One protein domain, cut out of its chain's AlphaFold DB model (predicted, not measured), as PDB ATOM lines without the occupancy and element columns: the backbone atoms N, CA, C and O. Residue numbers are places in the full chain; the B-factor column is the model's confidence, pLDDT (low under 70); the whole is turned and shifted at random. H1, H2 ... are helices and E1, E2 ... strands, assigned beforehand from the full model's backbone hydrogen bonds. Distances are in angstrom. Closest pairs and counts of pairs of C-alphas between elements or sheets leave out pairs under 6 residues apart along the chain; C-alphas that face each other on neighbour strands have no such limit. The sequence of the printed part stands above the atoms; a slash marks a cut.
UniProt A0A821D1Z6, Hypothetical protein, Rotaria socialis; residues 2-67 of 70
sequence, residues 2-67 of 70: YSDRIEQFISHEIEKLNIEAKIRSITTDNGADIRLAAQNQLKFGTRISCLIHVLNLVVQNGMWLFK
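This is residues 2 to 67 of the 70 residues of the protein "Hypothetical protein" of Rotaria socialis (UniProt A0A821D1Z6). Parallel strands E1 and E2, joined through H2 in a strand-helix-strand unit with right-handed crossover, make a body with H1 packed on H2; residues 55 to 67, mostly H3, stick out. The printed part has 66 residues with H1, E1, H2, E2, H3 in order, mostly helix. It is loose, radius of gyration of the C-alphas 14.9 A, spanning 50 by 24 by 15 A.

Find E1 at residues 25 to 28, H2 at 32 to 41, E2 at 46 to 49. H1, residues 2 to 17, runs 23.3 A from C-alpha 2 at (25.544, 39.549, 132.479); H3, residues 51 to 66, runs 22.4 A to C-alpha 66 at (39.691, 7.635, 142.172).

E1 and E2 have N 26 and O 46 within hydrogen-bond range, 2.9 A. H1 touches H2 with residues 2 to 7 alone, closest at C-alphas 3 and 33, 4.4 A. H2 and H3 have every O i to N i+4 pair within range, H1 11 of 12.

The printed part has no cut; residues 64 to 67 are under pLDDT 70.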
ATOM      1  N   TYR A   2      26.004  40.376 133.606       91.88
ATOM      2  CA  TYR A   2      25.544  39.549 132.479       91.88
ATOM      3  C   TYR A   2      24.217  38.854 132.787       91.88
ATOM      4  O   TYR A   2      23.372  38.798 131.902       91.88
ATOM      5  N   SER A   3      23.992  38.450 134.043       93.38
ATOM      6  CA  SER A   3      22.684  38.007 134.553       93.38
ATOM      7  C   SER A   3      21.520  38.906 134.115       93.38
ATOM      8  O   SER A   3      20.558  38.422 133.534       93.38
ATOM      9  N   ASP A   4      21.663  40.220 134.301       94.56
ATOM     10  CA  ASP A   4      20.597  41.193 134.043       94.56
ATOM     11  C   ASP A   4      20.293  41.289 132.543       94.56
ATOM     12  O   ASP A   4      19.142  41.376 132.134       94.56
ATOM     13  N   ARG A   5      21.329  41.204 131.697       95.88
ATOM     14  CA  ARG A   5      21.163  41.182 130.235       95.88
ATOM     15  C   ARG A   5      20.534  39.884 129.738       95.88
ATOM     16  O   ARG A   5      19.754  39.914 128.791       95.88
ATOM     17  N   ILE A   6      20.880  38.756 130.359       95.62
ATOM     18  CA  ILE A   6      20.275  37.455 130.060       95.62
ATOM     19  C   ILE A   6      18.787  37.483 130.416       95.62
ATOM     20  O   ILE A   6      17.969  37.068 129.601       95.62
ATOM     21  N   GLU A   7      18.440  37.994 131.599       95.75
ATOM     22  CA  GLU A   7      17.048  38.139 132.023       95.75
ATOM     23  C   GLU A   7      16.264  39.019 131.053       95.75
ATOM     24  O   GLU A   7      15.270  38.554 130.506       95.75
ATOM     25  N   GLN A   8      16.754  40.226 130.763       95.69
ATOM     26  CA  GLN A   8      16.084  41.158 129.854       95.69
ATOM     27  C   GLN A   8      15.827  40.541 128.480       95.69
ATOM     28  O   GLN A   8      14.738  40.688 127.929       95.69
ATOM     29  N   PHE A   9      16.818  39.840 127.927       96.69
ATOM     30  CA  PHE A   9      16.673  39.173 126.638       96.69
ATOM     31  C   PHE A   9      15.601  38.079 126.687       96.69
ATOM     32  O   PHE A   9      14.721  38.044 125.832       96.69
ATOM     33  N   ILE A  10      15.650  37.201 127.692       96.06
ATOM     34  CA  ILE A  10      14.689  36.101 127.819       96.06
ATOM     35  C   ILE A  10      13.277  36.649 128.047       96.06
ATOM     36  O   ILE A  10      12.356  36.232 127.349       96.06
ATOM     37  N   SER A  11      13.102  37.588 128.979       95.56
ATOM     38  CA  SER A  11      11.812  38.224 129.260       95.56
ATOM     39  C   SER A  11      11.235  38.861 127.996       95.56
ATOM     40  O   SER A  11      10.098  38.574 127.643       95.56
ATOM     41  N   HIS A  12      12.046  39.602 127.235       96.69
ATOM     42  CA  HIS A  12      11.620  40.206 125.972       96.69
ATOM     43  C   HIS A  12      11.144  39.179 124.930       96.69
ATOM     44  O   HIS A  12      10.139  39.404 124.254       96.69
ATOM     45  N   GLU A  13      11.840  38.049 124.779       96.56
ATOM     46  CA  GLU A  13      11.442  37.007 123.822       96.56
ATOM     47  C   GLU A  13      10.181  36.251 124.261       96.56
ATOM     48  O   GLU A  13       9.356  35.894 123.421       96.56
ATOM     49  N   ILE A  14       9.994  36.033 125.564       96.00
ATOM     50  CA  ILE A  14       8.784  35.388 126.084       96.00
ATOM     51  C   ILE A  14       7.573  36.333 126.017       96.00
ATOM     52  O   ILE A  14       6.496  35.886 125.613       96.00
ATOM     53  N   GLU A  15       7.751  37.625 126.305       95.12
ATOM     54  CA  GLU A  15       6.705  38.660 126.211       95.12
ATOM     55  C   GLU A  15       6.131  38.788 124.803       95.12
ATOM     56  O   GLU A  15       4.913  38.882 124.631       95.12
ATOM     57  N   LYS A  16       6.973  38.689 123.768       96.94
ATOM     58  CA  LYS A  16       6.510  38.644 122.368       96.94
ATOM     59  C   LYS A  16       5.540  37.498 122.094       96.94
ATOM     60  O   LYS A  16       4.705  37.603 121.197       96.94
ATOM     61  N   LEU A  17       5.680  36.395 122.822       96.44
ATOM     62  CA  LEU A  17       4.882  35.187 122.644       96.44
ATOM     63  C   LEU A  17       3.661  35.149 123.576       96.44
ATOM     64  O   LEU A  17       2.738  34.379 123.306       96.44
ATOM     65  N   ASN A  18       3.632  35.969 124.636       95.69
ATOM     66  CA  ASN A  18       2.567  36.012 125.647       95.69
ATOM     67  C   ASN A  18       2.277  34.614 126.243       95.69
ATOM     68  O   ASN A  18       1.144  34.112 126.240       95.69
ATOM     69  N   ILE A  19       3.343  33.922 126.665       95.00
ATOM     70  CA  ILE A  19       3.303  32.542 127.186       95.00
ATOM     71  C   ILE A  19       3.865  32.391 128.604       95.00
ATOM     72  O   ILE A  19       3.918  31.271 129.103       95.00
ATOM     73  N   GLU A  20       4.245  33.470 129.278       94.38
ATOM     74  CA  GLU A  20       4.823  33.503 130.628       94.38
ATOM     75  C   GLU A  20       4.006  32.653 131.601       94.38
ATOM     76  O   GLU A  20       4.534  31.767 132.270       94.38
ATOM     77  N   ALA A  21       2.686  32.863 131.613       94.19
ATOM     78  CA  ALA A  21       1.754  32.153 132.486       94.19
ATOM     79  C   ALA A  21       1.648  30.645 132.179       94.19
ATOM     80  O   ALA A  21       1.147  29.873 132.997       94.19
ATOM     81  N   LYS A  22       2.107  30.209 130.998       95.00
ATOM     82  CA  LYS A  22       2.129  28.801 130.576       95.00
ATOM     83  C   LYS A  22       3.451  28.115 130.923       95.00
ATOM     84  O   LYS A  22       3.500  26.884 130.952       95.00
ATOM     85  N   ILE A  23       4.513  28.874 131.201       95.12
ATOM     86  CA  ILE A  23       5.827  28.322 131.528       95.12
ATOM     87  C   ILE A  23       5.817  27.820 132.973       95.12
ATOM     88  O   ILE A  23       5.821  28.585 133.934       95.12
ATOM     89  N   ARG A  24       5.826  26.493 133.129       94.88
ATOM     90  CA  ARG A  24       5.903  25.822 134.438       94.88
ATOM     91  C   ARG A  24       7.332  25.756 134.968       94.88
ATOM     92  O   ARG A  24       7.552  25.908 136.166       94.88
ATOM     93  N   SER A  25       8.298  25.520 134.086       94.31
ATOM     94  CA  SER A  25       9.689  25.292 134.469       94.31
ATOM     95  C   SER A  25      10.667  25.733 133.391       94.31
ATOM     96  O   SER A  25      10.354  25.665 132.204       94.31
ATOM     97  N   ILE A  26      11.866  26.113 133.823       94.69
ATOM     98  CA  ILE A  26      12.976  26.525 132.963       94.69
ATOM     99  C   ILE A  26      14.178  25.650 133.302       94.69
ATOM    100  O   ILE A  26      14.604  25.615 134.453       94.69
ATOM    101  N   THR A  27      14.741  24.957 132.316       95.25
ATOM    102  CA  THR A  27      15.904  24.087 132.532       95.25
ATOM    103  C   THR A  27      17.179  24.790 132.080       95.25
ATOM    104  O   THR A  27      17.319  25.097 130.900       95.25
ATOM    105  N   THR A  28      18.124  25.023 132.995       94.75
ATOM    106  CA  THR A  28      19.418  25.668 132.696       94.75
ATOM    107  C   THR A  28      20.573  24.964 133.404       94.75
ATOM    108  O   THR A  28      20.368  24.241 134.381       94.75
ATOM    109  N   ASP A  29      21.806  25.133 132.925       92.62
ATOM    110  CA  ASP A  29      22.989  24.680 133.669       92.62
ATOM    111  C   ASP A  29      23.211  25.493 134.964       92.62
ATOM    112  O   ASP A  29      22.411  26.362 135.324       92.62
ATOM    113  N   ASN A  30      24.266  25.174 135.723       90.12
ATOM    114  CA  ASN A  30      24.607  25.882 136.963       90.12
ATOM    115  C   ASN A  30      25.593  27.047 136.760       90.12
ATOM    116  O   ASN A  30      26.213  27.481 137.734       90.12
ATOM    117  N   GLY A  31      25.745  27.567 135.540       91.69
ATOM    118  CA  GLY A  31      26.530  28.768 135.272       91.69
ATOM    119  C   GLY A  31      26.028  29.942 136.115       91.69
ATOM    120  O   GLY A  31      24.823  30.145 136.252       91.69
ATOM    121  N   ALA A  32      26.944  30.702 136.719       91.88
ATOM    122  CA  ALA A  32      26.599  31.691 137.741       91.88
ATOM    123  C   ALA A  32      25.581  32.736 137.248       91.88
ATOM    124  O   ALA A  32      24.584  32.976 137.930       91.88
ATOM    125  N   ASP A  33      25.795  33.300 136.055       94.88
ATOM    126  CA  ASP A  33      24.932  34.341 135.489       94.88
ATOM    127  C   ASP A  33      23.545  33.816 135.094       94.88
ATOM    128  O   ASP A  33      22.538  34.406 135.487       94.88
ATOM    129  N   ILE A  34      23.465  32.693 134.367       94.31
ATOM    130  CA  ILE A  34      22.178  32.109 133.948       94.31
ATOM    131  C   ILE A  34      21.401  31.550 135.139       94.31
ATOM    132  O   ILE A  34      20.175  31.636 135.175       94.31
ATOM    133  N   ARG A  35      22.095  31.017 136.151       94.19
ATOM    134  CA  ARG A  35      21.466  30.598 137.402       94.19
ATOM    135  C   ARG A  35      20.866  31.793 138.127       94.19
ATOM    136  O   ARG A  35      19.728  31.694 138.568       94.19
ATOM    137  N   LEU A  36      21.603  32.901 138.244       93.75
ATOM    138  CA  LEU A  36      21.102  34.111 138.896       93.75
ATOM    139  C   LEU A  36      19.896  34.681 138.140       93.75
ATOM    140  O   LEU A  36      18.872  34.944 138.764       93.75
ATOM    141  N   ALA A  37      19.991  34.786 136.811       94.62
ATOM    142  CA  ALA A  37      18.899  35.248 135.960       94.62
ATOM    143  C   ALA A  37      17.654  34.361 136.113       94.62
ATOM    144  O   ALA A  37      16.578  34.845 136.457       94.62
ATOM    145  N   ALA A  38      17.804  33.045 135.945       93.44
ATOM    146  CA  ALA A  38      16.676  32.120 135.936       93.44
ATOM    147  C   ALA A  38      16.070  31.841 137.318       93.44
ATOM    148  O   ALA A  38      14.899  31.488 137.395       93.44
ATOM    149  N   GLN A  39      16.847  31.945 138.401       90.44
ATOM    150  CA  GLN A  39      16.357  31.660 139.753       90.44
ATOM    151  C   GLN A  39      15.811  32.902 140.463       90.44
ATOM    152  O   GLN A  39      14.849  32.785 141.216       90.44
ATOM    153  N   ASN A  40      16.438  34.066 140.260       85.00
ATOM    154  CA  ASN A  40      16.170  35.249 141.079       85.00
ATOM    155  C   ASN A  40      15.539  36.408 140.305       85.00
ATOM    156  O   ASN A  40      15.035  37.331 140.941       85.00
ATOM    157  N   GLN A  41      15.608  36.409 138.969       89.69
ATOM    158  CA  GLN A  41      15.220  37.574 138.169       89.69
ATOM    159  C   GLN A  41      14.029  37.280 137.247       89.69
ATOM    160  O   GLN A  41      13.108  38.092 137.183       89.69
ATOM    161  N   LEU A  42      13.986  36.102 136.614       91.44
ATOM    162  CA  LEU A  42      12.816  35.669 135.848       91.44
ATOM    163  C   LEU A  42      11.613  35.453 136.774       91.44
ATOM    164  O   LEU A  42      11.677  34.713 137.754       91.44
ATOM    165  N   LYS A  43      10.493  36.099 136.439       91.12
ATOM    166  CA  LYS A  43       9.246  36.081 137.228       91.12
ATOM    167  C   LYS A  43       8.273  34.972 136.812       91.12
ATOM    168  O   LYS A  43       7.101  35.011 137.178       91.12
ATOM    169  N   PHE A  44       8.737  33.999 136.035       92.81
ATOM    170  CA  PHE A  44       7.931  32.896 135.526       92.81
ATOM    171  C   PHE A  44       8.711  31.586 135.573       92.81
ATOM    172  O   PHE A  44       9.931  31.564 135.426       92.81
ATOM    173  N   GLY A  45       7.976  30.485 135.735       92.56
ATOM    174  CA  GLY A  45       8.534  29.142 135.819       92.56
ATOM    175  C   GLY A  45       9.427  28.893 137.040       92.56
ATOM    176  O   GLY A  45       9.972  29.791 137.670       92.56
ATOM    177  N   THR A  46       9.592  27.622 137.395       93.44
ATOM    178  CA  THR A  46      10.601  27.195 138.373       93.44
ATOM    179  C   THR A  46      11.874  26.762 137.655       93.44
ATOM    180  O   THR A  46      11.823  25.937 136.738       93.44
ATOM    181  N   ARG A  47      13.033  27.281 138.073       94.12
ATOM    182  CA  ARG A  47      14.321  26.828 137.537       94.12
ATOM    183  C   ARG A  47      14.609  25.384 137.962       94.12
ATOM    184  O   ARG A  47      14.580  25.059 139.146       94.12
ATOM    185  N   ILE A  48      14.996  24.554 136.997       93.44
ATOM    186  CA  ILE A  48      15.498  23.192 137.184       93.44
ATOM    187  C   ILE A  48      16.923  23.118 136.626       93.44
ATOM    188  O   ILE A  48      17.224  23.644 135.555       93.44
ATOM    189  N   SER A  49      17.820  22.458 137.355       92.56
ATOM    190  CA  SER A  49      19.195  22.247 136.899       92.56
ATOM    191  C   SER A  49      19.253  21.225 135.760       92.56
ATOM    192  O   SER A  49      18.639  20.162 135.832       92.56
ATOM    193  N   CYS A  50      20.045  21.511 134.729       94.19
ATOM    194  CA  CYS A  50      20.282  20.602 133.615       94.19
ATOM    195  C   CYS A  50      20.978  19.315 134.085       94.19
ATOM    196  O   CYS A  50      22.066  19.360 134.668       94.19
ATOM    197  N   LEU A  51      20.376  18.161 133.776       90.94
ATOM    198  CA  LEU A  51      20.876  16.842 134.170       90.94
ATOM    199  C   LEU A  51      22.298  16.576 133.664       90.94
ATOM    200  O   LEU A  51      23.123  16.077 134.422       90.94
ATOM    201  N   ILE A  52      22.605  16.945 132.415       86.56
ATOM    202  CA  ILE A  52      23.934  16.731 131.814       86.56
ATOM    203  C   ILE A  52      25.010  17.461 132.623       86.56
ATOM    204  O   ILE A  52      26.069  16.903 132.902       86.56
ATOM    205  N   HIS A  53      24.722  18.692 133.051       85.75
ATOM    206  CA  HIS A  53      25.658  19.473 133.848       85.75
ATOM    207  C   HIS A  53      25.870  18.852 135.238       85.75
ATOM    208  O   HIS A  53      27.005  18.729 135.693       85.75
ATOM    209  N   VAL A  54      24.792  18.408 135.893       85.00
ATOM    210  CA  VAL A  54      24.872  17.724 137.196       85.00
ATOM    211  C   VAL A  54      25.654  16.413 137.083       85.00
ATOM    212  O   VAL A  54      26.538  16.162 137.897       85.00
ATOM    213  N   LEU A  55      25.390  15.612 136.049       89.06
ATOM    214  CA  LEU A  55      26.102  14.361 135.804       89.06
ATOM    215  C   LEU A  55      27.596  14.604 135.580       89.06
ATOM    216  O   LEU A  55      28.418  13.919 136.183       89.06
ATOM    217  N   ASN A  56      27.957  15.598 134.766       89.25
ATOM    218  CA  ASN A  56      29.357  15.941 134.539       89.25
ATOM    219  C   ASN A  56      30.072  16.324 135.847       89.25
ATOM    220  O   ASN A  56      31.184  15.861 136.082       89.25
ATOM    221  N   LEU A  57      29.429  17.098 136.728       86.94
ATOM    222  CA  LEU A  57      29.992  17.427 138.045       86.94
ATOM    223  C   LEU A  57      30.186  16.183 138.923       86.94
ATOM    224  O   LEU A  57      31.221  16.048 139.572       86.94
ATOM    225  N   VAL A  58      29.224  15.256 138.923       89.06
ATOM    226  CA  VAL A  58      29.337  13.986 139.660       89.06
ATOM    227  C   VAL A  58      30.503  13.152 139.131       89.06
ATOM    228  O   VAL A  58      31.309  12.674 139.926       89.06
ATOM    229  N   VAL A  59      30.637  13.012 137.808       90.38
ATOM    230  CA  VAL A  59      31.743  12.260 137.196       90.38
ATOM    231  C   VAL A  59      33.084  12.922 137.496       90.38
ATOM    232  O   VAL A  59      34.014  12.235 137.909       90.38
ATOM    233  N   GLN A  60      33.196  14.244 137.345       86.69
ATOM    234  CA  GLN A  60      34.428  14.972 137.655       86.69
ATOM    235  C   GLN A  60      34.835  14.773 139.119       86.69
ATOM    236  O   GLN A  60      35.966  14.368 139.382       86.69
ATOM    237  N   ASN A  61      33.912  14.966 140.063       85.00
ATOM    238  CA  ASN A  61      34.189  14.778 141.488       85.00
ATOM    239  C   ASN A  61      34.518  13.316 141.832       85.00
ATOM    240  O   ASN A  61      35.436  13.053 142.608       85.00
ATOM    241  N   GLY A  62      33.817  12.352 141.229       84.62
ATOM    242  CA  GLY A  62      34.085  10.924 141.423       84.62
ATOM    243  C   GLY A  62      35.456  10.494 140.890       84.62
ATOM    244  O   GLY A  62      36.164   9.728 141.540       84.62
ATOM    245  N   MET A  63      35.878  11.038 139.747       79.19
ATOM    246  CA  MET A  63      37.203  10.784 139.168       79.19
ATOM    247  C   MET A  63      38.339  11.340 140.034       79.19
ATOM    248  O   MET A  63      39.422  10.758 140.066       79.19
ATOM    249  N   TRP A  64      38.106  12.440 140.754       66.50
ATOM    250  CA  TRP A  64      39.066  12.970 141.727       66.50
ATOM    251  C   TRP A  64      39.274  12.022 142.913       66.50
ATOM    252  O   TRP A  64      40.416  11.802 143.310       66.50
ATOM    253  N   LEU A  65      38.208  11.396 143.422       62.88
ATOM    254  CA  LEU A  65      38.308  10.386 144.486       62.88
ATOM    255  C   LEU A  65      39.074   9.134 144.033       62.88
ATOM    256  O   LEU A  65      39.803   8.540 144.821       62.88
ATOM    257  N   PHE A  66      38.958   8.764 142.756       59.47
ATOM    258  CA  PHE A  66      39.691   7.635 142.172       59.47
ATOM    259  C   PHE A  66      41.179   7.924 141.919       59.47
ATOM    260  O   PHE A  66      41.964   6.993 141.755       59.47
ATOM    261  N   LYS A  67      41.575   9.202 141.866       58.47
ATOM    262  CA  LYS A  67      42.947   9.641 141.576       58.47
ATOM    263  C   LYS A  67      43.825   9.851 142.810       58.47
ATOM    264  O   LYS A  67      44.974  10.234 142.619       58.47
TER     265      LYS A  67